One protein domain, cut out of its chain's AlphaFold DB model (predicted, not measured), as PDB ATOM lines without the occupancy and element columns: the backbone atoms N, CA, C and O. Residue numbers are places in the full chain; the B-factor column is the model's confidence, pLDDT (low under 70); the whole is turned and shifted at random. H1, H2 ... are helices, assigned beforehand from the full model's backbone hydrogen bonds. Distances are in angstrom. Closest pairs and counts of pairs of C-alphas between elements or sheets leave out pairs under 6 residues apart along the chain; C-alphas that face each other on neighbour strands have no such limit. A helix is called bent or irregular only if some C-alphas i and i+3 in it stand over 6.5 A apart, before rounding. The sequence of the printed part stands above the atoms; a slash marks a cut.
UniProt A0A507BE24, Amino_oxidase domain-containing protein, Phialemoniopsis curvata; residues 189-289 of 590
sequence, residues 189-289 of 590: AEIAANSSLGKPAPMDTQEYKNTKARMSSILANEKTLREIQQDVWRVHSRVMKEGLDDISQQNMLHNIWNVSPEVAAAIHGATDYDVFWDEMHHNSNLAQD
ATOM      1  N   ALA A 189     162.879 148.466  90.998       96.19
ATOM      2  CA  ALA A 189     162.277 148.897  92.260       96.19
ATOM      3  C   ALA A 189     162.145 150.426  92.358       96.19
ATOM      4  O   ALA A 189     161.108 150.926  92.798       96.19
ATOM      5  N   GLU A 190     163.144 151.182  91.893       96.81
ATOM      6  CA  GLU A 190     163.067 152.650  91.838       96.81
ATOM      7  C   GLU A 190     161.962 153.125  90.882       96.81
ATOM      8  O   GLU A 190     161.242 154.065  91.213       96.81
ATOM      9  N   ILE A 191     161.766 152.457  89.739       96.25
ATOM     10  CA  ILE A 191     160.653 152.748  88.818       96.25
ATOM     11  C   ILE A 191     159.303 152.420  89.466       96.25
ATOM     12  O   ILE A 191     158.344 153.178  89.312       96.25
ATOM     13  N   ALA A 192     159.210 151.317  90.211       94.12
ATOM     14  CA  ALA A 192     157.990 150.962  90.933       94.12
ATOM     15  C   ALA A 192     157.640 151.994  92.023       94.12
ATOM     16  O   ALA A 192     156.463 152.304  92.217       94.12
ATOM     17  N   ALA A 193     158.652 152.548  92.698       95.19
ATOM     18  CA  ALA A 193     158.488 153.606  93.694       95.19
ATOM     19  C   ALA A 193     158.203 154.981  93.063       95.19
ATOM     20  O   ALA A 193     157.446 155.774  93.623       95.19
ATOM     21  N   ASN A 194     158.784 155.264  91.896       94.81
ATOM     22  CA  ASN A 194     158.611 156.507  91.157       94.81
ATOM     23  C   ASN A 194     158.457 156.239  89.651       94.81
ATOM     24  O   ASN A 194     159.432 156.165  88.900       94.81
ATOM     25  N   SER A 195     157.207 156.201  89.189       92.88
ATOM     26  CA  SER A 195     156.874 155.896  87.795       92.88
ATOM     27  C   SER A 195     157.402 156.913  86.780       92.88
ATOM     28  O   SER A 195     157.459 156.588  85.597       92.88
ATOM     29  N   SER A 196     157.811 158.119  87.202       93.12
ATOM     30  CA  SER A 196     158.430 159.109  86.299       93.12
ATOM     31  C   SER A 196     159.814 158.687  85.789       93.12
ATOM     32  O   SER A 196     160.264 159.196  84.767       93.12
ATOM     33  N   LEU A 197     160.469 157.731  86.460       96.12
ATOM     34  CA  LEU A 197     161.710 157.112  85.988       96.12
ATOM     35  C   LEU A 197     161.455 156.034  84.924       96.12
ATOM     36  O   LEU A 197     162.376 155.649  84.207       96.12
ATOM     37  N   GLY A 198     160.226 155.525  84.826       94.75
ATOM     38  CA  GLY A 198     159.852 154.486  83.872       94.75
ATOM     39  C   GLY A 198     159.745 154.997  82.436       94.75
ATOM     40  O   GLY A 198     159.830 156.193  82.159       94.75
ATOM     41  N   LYS A 199     159.528 154.068  81.501       92.38
ATOM     42  CA  LYS A 199     159.228 154.414  80.110       92.38
ATOM     43  C   LYS A 199     157.857 155.105  80.043       92.38
ATOM     44  O   LYS A 199     156.882 154.517  80.522       92.38
ATOM     45  N   PRO A 200     157.745 156.320  79.473       90.12
ATOM     46  CA  PRO A 200     156.458 156.990  79.342       90.12
ATOM     47  C   PRO A 200     155.525 156.194  78.424       90.12
ATOM     48  O   PRO A 200     155.968 155.434  77.556       90.12
ATOM     49  N   ALA A 201     154.216 156.378  78.604       88.69
ATOM     50  CA  ALA A 201     153.242 155.819  77.678       88.69
ATOM     51  C   ALA A 201     153.504 156.361  76.257       88.69
ATOM     52  O   ALA A 201     153.839 157.539  76.120       88.69
ATOM     53  N   PRO A 202     153.310 155.550  75.198       89.75
ATOM     54  CA  PRO A 202     153.470 156.016  73.820       89.75
ATOM     55  C   PRO A 202     152.575 157.214  73.477       89.75
ATOM     56  O   PRO A 202     152.907 158.007  72.603       89.75
ATOM     57  N   MET A 203     151.426 157.328  74.155       92.75
ATOM     58  CA  MET A 203     150.432 158.369  73.931       92.75
ATOM     59  C   MET A 203     149.601 158.617  75.201       92.75
ATOM     60  O   MET A 203     149.409 157.707  76.008       92.75
ATOM     61  N   ASP A 204     149.073 159.837  75.352       91.88
ATOM     62  CA  ASP A 204     148.204 160.250  76.470       91.88
ATOM     63  C   ASP A 204     146.829 160.786  76.010       91.88
ATOM     64  O   ASP A 204     146.184 161.590  76.682       91.88
ATOM     65  N   THR A 205     146.346 160.362  74.840       96.50
ATOM     66  CA  THR A 205     145.013 160.752  74.356       96.50
ATOM     67  C   THR A 205     143.917 159.922  75.024       96.50
ATOM     68  O   THR A 205     144.132 158.786  75.463       96.50
ATOM     69  N   GLN A 206     142.703 160.472  75.083       97.38
ATOM     70  CA  GLN A 206     141.548 159.737  75.606       97.38
ATOM     71  C   GLN A 206     141.216 158.512  74.743       97.38
ATOM     72  O   GLN A 206     140.863 157.465  75.282       97.38
ATOM     73  N   GLU A 207     141.367 158.626  73.421       97.38
ATOM     74  CA  GLU A 207     141.181 157.507  72.494       97.38
ATOM     75  C   GLU A 207     142.160 156.369  72.805       97.38
ATOM     76  O   GLU A 207     141.723 155.236  72.991       97.38
ATOM     77  N   TYR A 208     143.455 156.667  72.987       97.00
ATOM     78  CA  TYR A 208     144.451 155.660  73.367       97.00
ATOM     79  C   TYR A 208     144.080 154.935  74.662       97.00
ATOM     80  O   TYR A 208     144.095 153.705  74.710       97.00
ATOM     81  N   LYS A 209     143.695 155.680  75.705       96.88
ATOM     82  CA  LYS A 209     143.299 155.104  77.000       96.88
ATOM     83  C   LYS A 209     142.079 154.191  76.871       96.88
ATOM     84  O   LYS A 209     142.100 153.078  77.393       96.88
ATOM     85  N   ASN A 210     141.049 154.640  76.154       97.69
ATOM     86  CA  ASN A 210     139.819 153.876  75.944       97.69
ATOM     87  C   ASN A 210     140.085 152.596  75.142       97.69
ATOM     88  O   ASN A 210     139.644 151.515  75.535       97.69
ATOM     89  N   THR A 211     140.840 152.697  74.048       97.38
ATOM     90  CA  THR A 211     141.163 151.552  73.191       97.38
ATOM     91  C   THR A 211     142.070 150.559  73.907       97.38
ATOM     92  O   THR A 211     141.811 149.358  73.855       97.38
ATOM     93  N   LYS A 212     143.074 151.030  74.658       95.94
ATOM     94  CA  LYS A 212     143.915 150.166  75.493       95.94
ATOM     95  C   LYS A 212     143.086 149.418  76.537       95.94
ATOM     96  O   LYS A 212     143.243 148.211  76.668       95.94
ATOM     97  N   ALA A 213     142.168 150.098  77.228       96.38
ATOM     98  CA  ALA A 213     141.270 149.455  78.189       96.38
ATOM     99  C   ALA A 213     140.380 148.390  77.522       96.38
ATOM    100  O   ALA A 213     140.184 147.311  78.082       96.38
ATOM    101  N   ARG A 214     139.894 148.658  76.302       97.25
ATOM    102  CA  ARG A 214     139.123 147.690  75.511       97.25
ATOM    103  C   ARG A 214     139.964 146.473  75.119       97.25
ATOM    104  O   ARG A 214     139.501 145.357  75.326       97.25
ATOM    105  N   MET A 215     141.197 146.660  74.643       96.75
ATOM    106  CA  MET A 215     142.126 145.551  74.369       96.75
ATOM    107  C   MET A 215     142.399 144.730  75.635       96.75
ATOM    108  O   MET A 215     142.262 143.510  75.618       96.75
ATOM    109  N   SER A 216     142.700 145.386  76.761       95.25
ATOM    110  CA  SER A 216     142.947 144.718  78.044       95.25
ATOM    111  C   SER A 216     141.734 143.934  78.555       95.25
ATOM    112  O   SER A 216     141.916 142.894  79.179       95.25
ATOM    113  N   SER A 217     140.504 144.374  78.261       96.25
ATOM    114  CA  SER A 217     139.285 143.631  78.623       96.25
ATOM    115  C   SER A 217     139.161 142.267  77.932       96.25
ATOM    116  O   SER A 217     138.450 141.404  78.443       96.25
ATOM    117  N   ILE A 218     139.872 142.075  76.815       95.88
ATOM    118  CA  ILE A 218     139.990 140.807  76.090       95.88
ATOM    119  C   ILE A 218     141.265 140.094  76.557       95.88
ATOM    120  O   ILE A 218     141.210 139.016  77.136       95.88
ATOM    121  N   LEU A 219     142.419 140.740  76.376       96.38
ATOM    122  CA  LEU A 219     143.745 140.131  76.501       96.38
ATOM    123  C   LEU A 219     144.217 139.873  77.937       96.38
ATOM    124  O   LEU A 219     145.140 139.087  78.148       96.38
ATOM    125  N   ALA A 220     143.634 140.566  78.913       95.56
ATOM    126  CA  ALA A 220     144.008 140.501  80.323       95.56
ATOM    127  C   ALA A 220     142.780 140.300  81.229       95.56
ATOM    128  O   ALA A 220     142.759 140.729  82.383       95.56
ATOM    129  N   ASN A 221     141.732 139.658  80.706       96.88
ATOM    130  CA  ASN A 221     140.562 139.301  81.494       96.88
ATOM    131  C   ASN A 221     140.930 138.240  82.544       96.88
ATOM    132  O   ASN A 221     141.250 137.108  82.191       96.88
ATOM    133  N   GLU A 222     140.847 138.587  83.830       97.31
ATOM    134  CA  GLU A 222     141.313 137.711  84.912       97.31
ATOM    135  C   GLU A 222     140.667 136.321  84.891       97.31
ATOM    136  O   GLU A 222     141.376 135.323  85.005       97.31
ATOM    137  N   LYS A 223     139.344 136.247  84.695       97.44
ATOM    138  CA  LYS A 223     138.624 134.970  84.607       97.44
ATOM    139  C   LYS A 223     139.199 134.105  83.485       97.44
ATOM    140  O   LYS A 223     139.513 132.944  83.712       97.44
ATOM    141  N   THR A 224     139.380 134.689  82.305       97.56
ATOM    142  CA  THR A 224     139.892 133.956  81.142       97.56
ATOM    143  C   THR A 224     141.342 133.518  81.342       97.56
ATOM    144  O   THR A 224     141.679 132.389  81.012       97.56
ATOM    145  N   LEU A 225     142.203 134.357  81.933       97.75
ATOM    146  CA  LEU A 225     143.593 133.966  82.205       97.75
ATOM    147  C   LEU A 225     143.689 132.824  83.232       97.75
ATOM    148  O   LEU A 225     144.502 131.920  83.052       97.75
ATOM    149  N   ARG A 226     142.827 132.818  84.260       97.94
ATOM    150  CA  ARG A 226     142.713 131.693  85.207       97.94
ATOM    151  C   ARG A 226     142.301 130.406  84.501       97.94
ATOM    152  O   ARG A 226     142.914 129.365  84.714       97.94
ATOM    153  N   GLU A 227     141.301 130.490  83.625       97.44
ATOM    154  CA  GLU A 227     140.856 129.354  82.815       97.44
ATOM    155  C   GLU A 227     141.984 128.847  81.900       97.44
ATOM    156  O   GLU A 227     142.175 127.641  81.804       97.44
ATOM    157  N   ILE A 228     142.791 129.736  81.299       97.75
ATOM    158  CA  ILE A 228     143.971 129.345  80.503       97.75
ATOM    159  C   ILE A 228     144.975 128.557  81.357       97.75
ATOM    160  O   ILE A 228     145.498 127.551  80.896       97.75
ATOM    161  N   GLN A 229     145.249 128.976  82.594       96.75
ATOM    162  CA  GLN A 229     146.196 128.267  83.471       96.75
ATOM    163  C   GLN A 229     145.698 126.874  83.869       96.75
ATOM    164  O   GLN A 229     146.482 125.928  83.963       96.75
ATOM    165  N   GLN A 230     144.392 126.743  84.094       95.56
ATOM    166  CA  GLN A 230     143.762 125.500  84.538       95.56
ATOM    167  C   GLN A 230     143.511 124.515  83.392       95.56
ATOM    168  O   GLN A 230     143.615 123.307  83.597       95.56
ATOM    169  N   ASP A 231     143.172 125.021  82.208       95.31
ATOM    170  CA  ASP A 231     142.838 124.218  81.036       95.31
ATOM    171  C   ASP A 231     142.951 125.035  79.740       95.31
ATOM    172  O   ASP A 231     141.974 125.473  79.122       95.31
ATOM    173  N   VAL A 232     144.193 125.228  79.307       95.81
ATOM    174  CA  VAL A 232     144.513 125.971  78.086       95.81
ATOM    175  C   VAL A 232     143.857 125.363  76.833       95.81
ATOM    176  O   VAL A 232     143.536 126.096  75.899       95.81
ATOM    177  N   TRP A 233     143.597 124.052  76.802       94.44
ATOM    178  CA  TRP A 233     143.110 123.346  75.613       94.44
ATOM    179  C   TRP A 233     141.643 123.665  75.319       94.44
ATOM    180  O   TRP A 233     141.293 124.006  74.185       94.44
ATOM    181  N   ARG A 234     140.774 123.619  76.337       94.44
ATOM    182  CA  ARG A 234     139.361 123.998  76.155       94.44
ATOM    183  C   ARG A 234     139.203 125.488  75.904       94.44
ATOM    184  O   ARG A 234     138.348 125.883  75.105       94.44
ATOM    185  N   VAL A 235     140.037 126.321  76.531       96.88
ATOM    186  CA  VAL A 235     140.013 127.761  76.253       96.88
ATOM    187  C   VAL A 235     140.445 128.050  74.819       96.88
ATOM    188  O   VAL A 235     139.772 128.845  74.172       96.88
ATOM    189  N   HIS A 236     141.467 127.370  74.289       97.25
ATOM    190  CA  HIS A 236     141.844 127.496  72.880       97.25
ATOM    191  C   HIS A 236     140.655 127.203  71.953       97.25
ATOM    192  O   HIS A 236     140.272 128.068  71.170       97.25
ATOM    193  N   SER A 237     139.996 126.043  72.101       95.94
ATOM    194  CA  SER A 237     138.818 125.674  71.289       95.94
ATOM    195  C   SER A 237     137.712 126.734  71.352       95.94
ATOM    196  O   SER A 237     137.123 127.086  70.327       95.94
ATOM    197  N   ARG A 238     137.452 127.300  72.538       96.31
ATOM    198  CA  ARG A 238     136.493 128.402  72.706       96.31
ATOM    199  C   ARG A 238     136.934 129.674  71.974       96.31
ATOM    200  O   ARG A 238     136.132 130.230  71.234       96.31
ATOM    201  N   VAL A 239     138.180 130.110  72.144       95.69
ATOM    202  CA  VAL A 239     138.729 131.325  71.512       95.69
ATOM    203  C   VAL A 239     138.707 131.210  69.983       95.69
ATOM    204  O   VAL A 239     138.352 132.176  69.306       95.69
ATOM    205  N   MET A 240     138.988 130.023  69.434       96.00
ATOM    206  CA  MET A 240     138.832 129.752  67.999       96.00
ATOM    207  C   MET A 240     137.370 129.914  67.551       96.00
ATOM    208  O   MET A 240     137.097 130.591  66.566       96.00
ATOM    209  N   LYS A 241     136.408 129.350  68.297       94.69
ATOM    210  CA  LYS A 241     134.961 129.462  68.002       94.69
ATOM    211  C   LYS A 241     134.425 130.893  68.123       94.69
ATOM    212  O   LYS A 241     133.427 131.223  67.486       94.69
ATOM    213  N   GLU A 242     135.069 131.731  68.929       94.56
ATOM    214  CA  GLU A 242     134.761 133.159  69.066       94.56
ATOM    215  C   GLU A 242     135.341 134.016  67.919       94.56
ATOM    216  O   GLU A 242     135.052 135.211  67.851       94.56
ATOM    217  N   GLY A 243     136.127 133.429  67.006       93.81
ATOM    218  CA  GLY A 243     136.713 134.119  65.851       93.81
ATOM    219  C   GLY A 243     137.903 135.018  66.201       93.81
ATOM    220  O   GLY A 243     138.258 135.913  65.436       93.81
ATOM    221  N   LEU A 244     138.531 134.805  67.362       93.44
ATOM    222  CA  LEU A 244     139.679 135.597  67.823       93.44
ATOM    223  C   LEU A 244     141.012 135.193  67.159       93.44
ATOM    224  O   LEU A 244     142.023 135.867  67.358       93.44
ATOM    225  N   ASP A 245     140.998 134.126  66.357       94.69
ATOM    226  CA  ASP A 245     142.073 133.760  65.422       94.69
ATOM    227  C   ASP A 245     141.828 134.313  64.009       94.69
ATOM    228  O   ASP A 245     142.771 134.545  63.261       94.69
ATOM    229  N   ASP A 246     140.572 134.597  63.647       93.94
ATOM    230  CA  ASP A 246     140.172 134.961  62.278       93.94
ATOM    231  C   ASP A 246     140.582 136.388  61.880       93.94
ATOM    232  O   ASP A 246     140.482 136.784  60.715       93.94
ATOM    233  N   ILE A 247     141.021 137.191  62.851       93.88
ATOM    234  CA  ILE A 247     141.352 138.596  62.659       93.88
ATOM    235  C   ILE A 247     142.607 138.992  63.434       93.88
ATOM    236  O   ILE A 247     142.753 138.692  64.618       93.88
ATOM    237  N   SER A 248     143.498 139.748  62.783       95.25
ATOM    238  CA  SER A 248     144.623 140.353  63.490       95.25
ATOM    239  C   SER A 248     144.162 141.460  64.433       95.25
ATOM    240  O   SER A 248     143.215 142.203  64.154       95.25
ATOM    241  N   GLN A 249     144.902 141.659  65.517       95.31
ATOM    242  CA  GLN A 249     144.683 142.773  66.434       95.31
ATOM    243  C   GLN A 249     144.724 144.125  65.705       95.31
ATOM    244  O   GLN A 249     143.888 144.988  65.960       95.31
ATOM    245  N   GLN A 250     145.632 144.300  64.734       93.81
ATOM    246  CA  GLN A 250     145.686 145.506  63.896       93.81
ATOM    247  C   GLN A 250     144.383 145.738  63.116       93.81
ATOM    248  O   GLN A 250     143.862 146.853  63.092       93.81
ATOM    249  N   ASN A 251     143.846 144.691  62.482       94.56
ATOM    250  CA  ASN A 251     142.619 144.778  61.695       94.56
ATOM    251  C   ASN A 251     141.407 145.049  62.604       94.56
ATOM    252  O   ASN A 251     140.582 145.906  62.281       94.56
ATOM    253  N   MET A 252     141.355 144.428  63.788       95.75
ATOM    254  CA  MET A 252     140.350 144.733  64.813       95.75
ATOM    255  C   MET A 252     140.372 146.222  65.194       95.75
ATOM    256  O   MET A 252     139.328 146.875  65.197       95.75
ATOM    257  N   LEU A 253     141.557 146.775  65.475       96.50
ATOM    258  CA  LEU A 253     141.721 148.184  65.837       96.50
ATOM    259  C   LEU A 253     141.279 149.113  64.697       96.50
ATOM    260  O   LEU A 253     140.468 150.015  64.913       96.50
ATOM    261  N   HIS A 254     141.795 148.886  63.490       93.06
ATOM    262  CA  HIS A 254     141.607 149.806  62.373       93.06
ATOM    263  C   HIS A 254     140.233 149.673  61.704       93.06
ATOM    264  O   HIS A 254     139.508 150.657  61.595       93.06
ATOM    265  N   ASN A 255     139.847 148.466  61.285       94.12
ATOM    266  CA  ASN A 255     138.671 148.267  60.434       94.12
ATOM    267  C   ASN A 255     137.386 148.016  61.228       94.12
ATOM    268  O   ASN A 255     136.308 148.373  60.759       94.12
ATOM    269  N   ILE A 256     137.474 147.393  62.410       96.00
ATOM    270  CA  ILE A 256     136.281 147.075  63.212       96.00
ATOM    271  C   ILE A 256     135.996 148.173  64.231       96.00
ATOM    272  O   ILE A 256     134.855 148.612  64.373       96.00
ATOM    273  N   TRP A 257     137.009 148.615  64.974       97.19
ATOM    274  CA  TRP A 257     136.823 149.622  66.020       97.19
ATOM    275  C   TRP A 257     136.985 151.055  65.522       97.19
ATOM    276  O   TRP A 257     136.680 151.973  66.281       97.19
ATOM    277  N   ASN A 258     137.401 151.238  64.263       96.88
ATOM    278  CA  ASN A 258     137.576 152.539  63.620       96.88
ATOM    279  C   ASN A 258     138.460 153.488  64.452       96.88
ATOM    280  O   ASN A 258     138.148 154.668  64.619       96.88
ATOM    281  N   VAL A 259     139.530 152.932  65.026       97.31
ATOM    282  CA  VAL A 259     140.525 153.654  65.827       97.31
ATOM    283  C   VAL A 259     141.460 154.427  64.896       97.31
ATOM    284  O   VAL A 259     141.824 153.926  63.826       97.31
ATOM    285  N   SER A 260     141.880 155.628  65.305       96.31
ATOM    286  CA  SER A 260     142.837 156.434  64.541       96.31
ATOM    287  C   SER A 260     144.137 155.662  64.247       96.31
ATOM    288  O   SER A 260     144.601 154.889  65.095       96.31
ATOM    289  N   PRO A 261     144.755 155.849  63.062       95.44
ATOM    290  CA  PRO A 261     145.989 155.150  62.699       95.44
ATOM    291  C   PRO A 261     147.110 155.307  63.734       95.44
ATOM    292  O   PRO A 261     147.818 154.345  64.025       95.44
ATOM    293  N   GLU A 262     147.241 156.488  64.338       95.25
ATOM    294  CA  GLU A 262     148.256 156.778  65.349       95.25
ATOM    295  C   GLU A 262     148.024 155.979  66.637       95.25
ATOM    296  O   GLU A 262     148.970 155.428  67.203       95.25
ATOM    297  N   VAL A 263     146.772 155.877  67.104       96.06
ATOM    298  CA  VAL A 263     146.430 155.079  68.292       96.06
ATOM    299  C   VAL A 263     146.567 153.587  68.000       96.06
ATOM    300  O   VAL A 263     147.113 152.857  68.830       96.06
ATOM    301  N   ALA A 264     146.116 153.130  66.829       95.31
ATOM    302  CA  ALA A 264     146.245 151.736  66.418       95.31
ATOM    303  C   ALA A 264     147.722 151.310  66.359       95.31
ATOM    304  O   ALA A 264     148.088 150.291  66.946       95.31
ATOM    305  N   ALA A 265     148.584 152.131  65.747       94.06
ATOM    306  CA  ALA A 265     150.026 151.903  65.703       94.06
ATOM    307  C   ALA A 265     150.667 151.928  67.101       94.06
ATOM    308  O   ALA A 265     151.500 151.078  67.405       94.06
ATOM    309  N   ALA A 266     150.261 152.854  67.975       94.31
ATOM    310  CA  ALA A 266     150.788 152.951  69.336       94.31
ATOM    311  C   ALA A 266     150.404 151.760  70.233       94.31
ATOM    312  O   ALA A 266     151.166 151.400  71.131       94.31
ATOM    313  N   ILE A 267     149.223 151.171  70.027       94.25
ATOM    314  CA  ILE A 267     148.767 149.985  70.766       94.25
ATOM    315  C   ILE A 267     149.424 148.732  70.207       94.25
ATOM    316  O   ILE A 267     150.053 147.995  70.962       94.25
ATOM    317  N   HIS A 268     149.321 148.512  68.898       92.38
ATOM    318  CA  HIS A 268     149.869 147.312  68.288       92.38
ATOM    319  C   HIS A 268     151.405 147.279  68.360       92.38
ATOM    320  O   HIS A 268     151.978 146.256  68.705       92.38
ATOM    321  N   GLY A 269     152.087 148.410  68.156       89.31
ATOM    322  CA  GLY A 269     153.550 148.492  68.263       89.31
ATOM    323  C   GLY A 269     154.106 148.305  69.683       89.31
ATOM    324  O   GLY A 269     155.323 148.281  69.860       89.31
ATOM    325  N   ALA A 270     153.247 148.200  70.703       86.94
ATOM    326  CA  ALA A 270     153.646 147.893  72.076       86.94
ATOM    327  C   ALA A 270     153.650 146.383  72.387       86.94
ATOM    328  O   ALA A 270     154.112 146.003  73.463       86.94
ATOM    329  N   THR A 271     153.151 145.546  71.474       86.00
ATOM    330  CA  THR A 271     153.105 144.084  71.592       86.00
ATOM    331  C   THR A 271     153.847 143.436  70.420       86.00
ATOM    332  O   THR A 271     154.008 144.029  69.359       86.00
ATOM    333  N   ASP A 272     154.333 142.210  70.614       84.56
ATOM    334  CA  ASP A 272     154.973 141.401  69.563       84.56
ATOM    335  C   ASP A 272     153.977 140.411  68.907       84.56
ATOM    336  O   ASP A 272     154.373 139.456  68.226       84.56
ATOM    337  N   TYR A 273     152.679 140.587  69.179       90.19
ATOM    338  CA  TYR A 273     151.599 139.647  68.881       90.19
ATOM    339  C   TYR A 273     150.586 140.221  67.882       90.19
ATOM    340  O   TYR A 273     150.041 141.305  68.075       90.19
ATOM    341  N   ASP A 274     150.303 139.447  66.832       90.75
ATOM    342  CA  ASP A 274     149.312 139.796  65.806       90.75
ATOM    343  C   ASP A 274     147.945 139.153  66.062       90.75
ATOM    344  O   ASP A 274     146.921 139.723  65.691       90.75
ATOM    345  N   VAL A 275     147.924 137.992  66.718       94.69
ATOM    346  CA  VAL A 275     146.729 137.181  66.993       94.69
ATOM    347  C   VAL A 275     146.379 137.261  68.481       94.69
ATOM    348  O   VAL A 275     147.268 137.335  69.335       94.69
ATOM    349  N   PHE A 276     145.083 137.282  68.812       96.50
ATOM    350  CA  PHE A 276     144.616 137.425  70.196       96.50
ATOM    351  C   PHE A 276     144.980 136.220  71.062       96.50
ATOM    352  O   PHE A 276     145.447 136.409  72.184       96.50
ATOM    353  N   TRP A 277     144.798 134.998  70.554       96.12
ATOM    354  CA  TRP A 277     145.075 133.775  71.310       96.12
ATOM    355  C   TRP A 277     146.516 133.721  71.830       96.12
ATOM    356  O   TRP A 277     146.735 133.569  73.035       96.12
ATOM    357  N   ASP A 278     147.496 133.912  70.943       94.38
ATOM    358  CA  ASP A 278     148.908 133.916  71.312       94.38
ATOM    359  C   ASP A 278     149.207 134.945  72.413       94.38
ATOM    360  O   ASP A 278     149.984 134.657  73.327       94.38
ATOM    361  N   GLU A 279     148.608 136.142  72.341       95.94
ATOM    362  CA  GLU A 279     148.826 137.187  73.345       95.94
ATOM    363  C   GLU A 279     148.120 136.867  74.662       95.94
ATOM    364  O   GLU A 279     148.694 137.092  75.722       95.94
ATOM    365  N   MET A 280     146.921 136.283  74.636       97.12
ATOM    366  CA  MET A 280     146.235 135.822  75.848       97.12
ATOM    367  C   MET A 280     147.050 134.743  76.566       97.12
ATOM    368  O   MET A 280     147.251 134.822  77.780       97.12
ATOM    369  N   HIS A 281     147.583 133.769  75.823       96.19
ATOM    370  CA  HIS A 281     148.455 132.739  76.382       96.19
ATOM    371  C   HIS A 281     149.775 133.332  76.907       96.19
ATOM    372  O   HIS A 281     150.216 132.997  78.008       96.19
ATOM    373  N   HIS A 282     150.382 134.278  76.179       94.94
ATOM    374  CA  HIS A 282     151.548 135.017  76.670       94.94
ATOM    375  C   HIS A 282     151.245 135.789  77.954       94.94
ATOM    376  O   HIS A 282     152.005 135.693  78.913       94.94
ATOM    377  N   ASN A 283     150.138 136.526  78.002       96.06
ATOM    378  CA  ASN A 283     149.756 137.334  79.154       96.06
ATOM    379  C   ASN A 283     149.441 136.474  80.376       96.06
ATOM    380  O   ASN A 283     149.731 136.884  81.502       96.06
ATOM    381  N   SER A 284     148.890 135.279  80.164       96.12
ATOM    382  CA  SER A 284     148.688 134.289  81.219       96.12
ATOM    383  C   SER A 284     150.007 133.849  81.864       96.12
ATOM    384  O   SER A 284     150.092 133.742  83.091       96.12
ATOM    385  N   ASN A 285     151.048 133.638  81.050       93.50
ATOM    386  CA  ASN A 285     152.313 133.053  81.501       93.50
ATOM    387  C   ASN A 285     153.343 134.110  81.925       93.50
ATOM    388  O   ASN A 285     153.940 133.984  82.985       93.50
ATOM    389  N   LEU A 286     153.580 135.133  81.101       92.38
ATOM    390  CA  LEU A 286     154.717 136.057  81.212       92.38
ATOM    391  C   LEU A 286     154.358 137.448  81.749       92.38
ATOM    392  O   LEU A 286     155.224 138.087  82.343       92.38
ATOM    393  N   ALA A 287     153.120 137.924  81.575       93.38
ATOM    394  CA  ALA A 287     152.736 139.272  82.022       93.38
ATOM    395  C   ALA A 287     152.413 139.361  83.527       93.38
ATOM    396  O   ALA A 287     152.214 140.456  84.054       93.38
ATOM    397  N   GLN A 288     152.353 138.227  84.232       95.50
ATOM    398  CA  GLN A 288     152.020 138.158  85.657       95.50
ATOM    399  C   GLN A 288     153.286 138.290  86.517       95.50
ATOM    400  O   GLN A 288     153.735 137.356  87.174       95.50
ATOM    401  N   ASP A 289     153.893 139.474  86.473       92.69
ATOM    402  CA  ASP A 289     155.215 139.760  87.045       92.69
ATOM    403  C   ASP A 289     155.184 140.345  88.471       92.69
ATOM    404  O   ASP A 289     156.194 140.851  88.959       92.69
TER     405      ASP A 289
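Overview. This is residues 189 to 289 of the 590 residues of the protein "Amino_oxidase domain-containing protein" of Phialemoniopsis curvata (UniProt A0A507BE24). A bent helix, H3, makes an open V at one end of a flat body; H6 packs on its first arm, and H2 runs from H6 to a helical hairpin of H4 and H5. The short helix H1 lies off at the end of a long link, and residues 192 to 197 stick out. The printed part has 101 residues with six named helices, H1 to H6 in chain order, and no named strand; the class is all helix. It is only just compact, close to loose, with a radius of gyration of the C-alphas of 14.8 A, and it spans 41 by 36 by 19 A.

Arrangement. H3, residues 222 to 241, was assigned as one helix by its hydrogen bonds, but it is bent: C-alphas 230 and 233 are 9.2 A apart. Its arms H3a, residues 222 to 230, and H3b, residues 233 to 241, stand at a steep tilt of 50 degrees, opposite ways, and only just touch, with 3 pairs of C-alphas within 8 A; the closest are those of Ile 228 and Val 235, 6.0 A apart. H6, residues 276 to 285, touches H3a about perpendicular, at 76 degrees; the closest C-alphas, of Leu 225 and Ser 284, are 5.2 A apart. H6 and H3b are close but not clearly touching: their closest C-alphas, of Val 239 and Trp 277, are 6.8 A apart. H2, residues 206 to 219, touches H6 with residues 218 to 219 alone, about perpendicular at 76 degrees; the C-alphas of Leu 219 and Met 280 are closest, at 5.0 A. With residues 207 to 212 alone H2 touches H5, residues 261 to 268, the same way at a shallow tilt of 34.5 degrees, only just short of steep; the closest C-alphas, of Tyr 208 and Val 263, are 5.5 A apart. H4, residues 249 to 256, forms a helical hairpin with H5; the closest C-alphas, of Leu 253 and Ala 264, are 5.8 A apart. H1, residues 189 to 193, touches no helix. Every O i to N i+4 pair is within hydrogen-bond range in H1, H3a, H3b, H4, H5 and H6; in H2, 9 of 10 are.

Along the chain. H3a measures 12.5 A from first to last C-alpha and H3b 12.7 A. H2 measures 19.7 A, from C-alpha 206 at (141.548, 159.737, 75.606) to C-alpha 219 at (143.745, 140.131, 76.501). H6 measures 14.4 A and ends with C-alpha 285 at (152.313, 133.053, 81.501). H4 and H5 have 8 residues each, and H1 has 5.

Size, cuts and confidence. The C-alphas farthest apart, of Glu 190 and Lys 241, are 43.5 A apart. The printed part has no cut. The link from H1 to H2, residues 194 to 205, is long; those from H2 to H3 and H4 to H5 are tight. The mean pLDDT of the printed part is 94.9, and no printed residue is under 70.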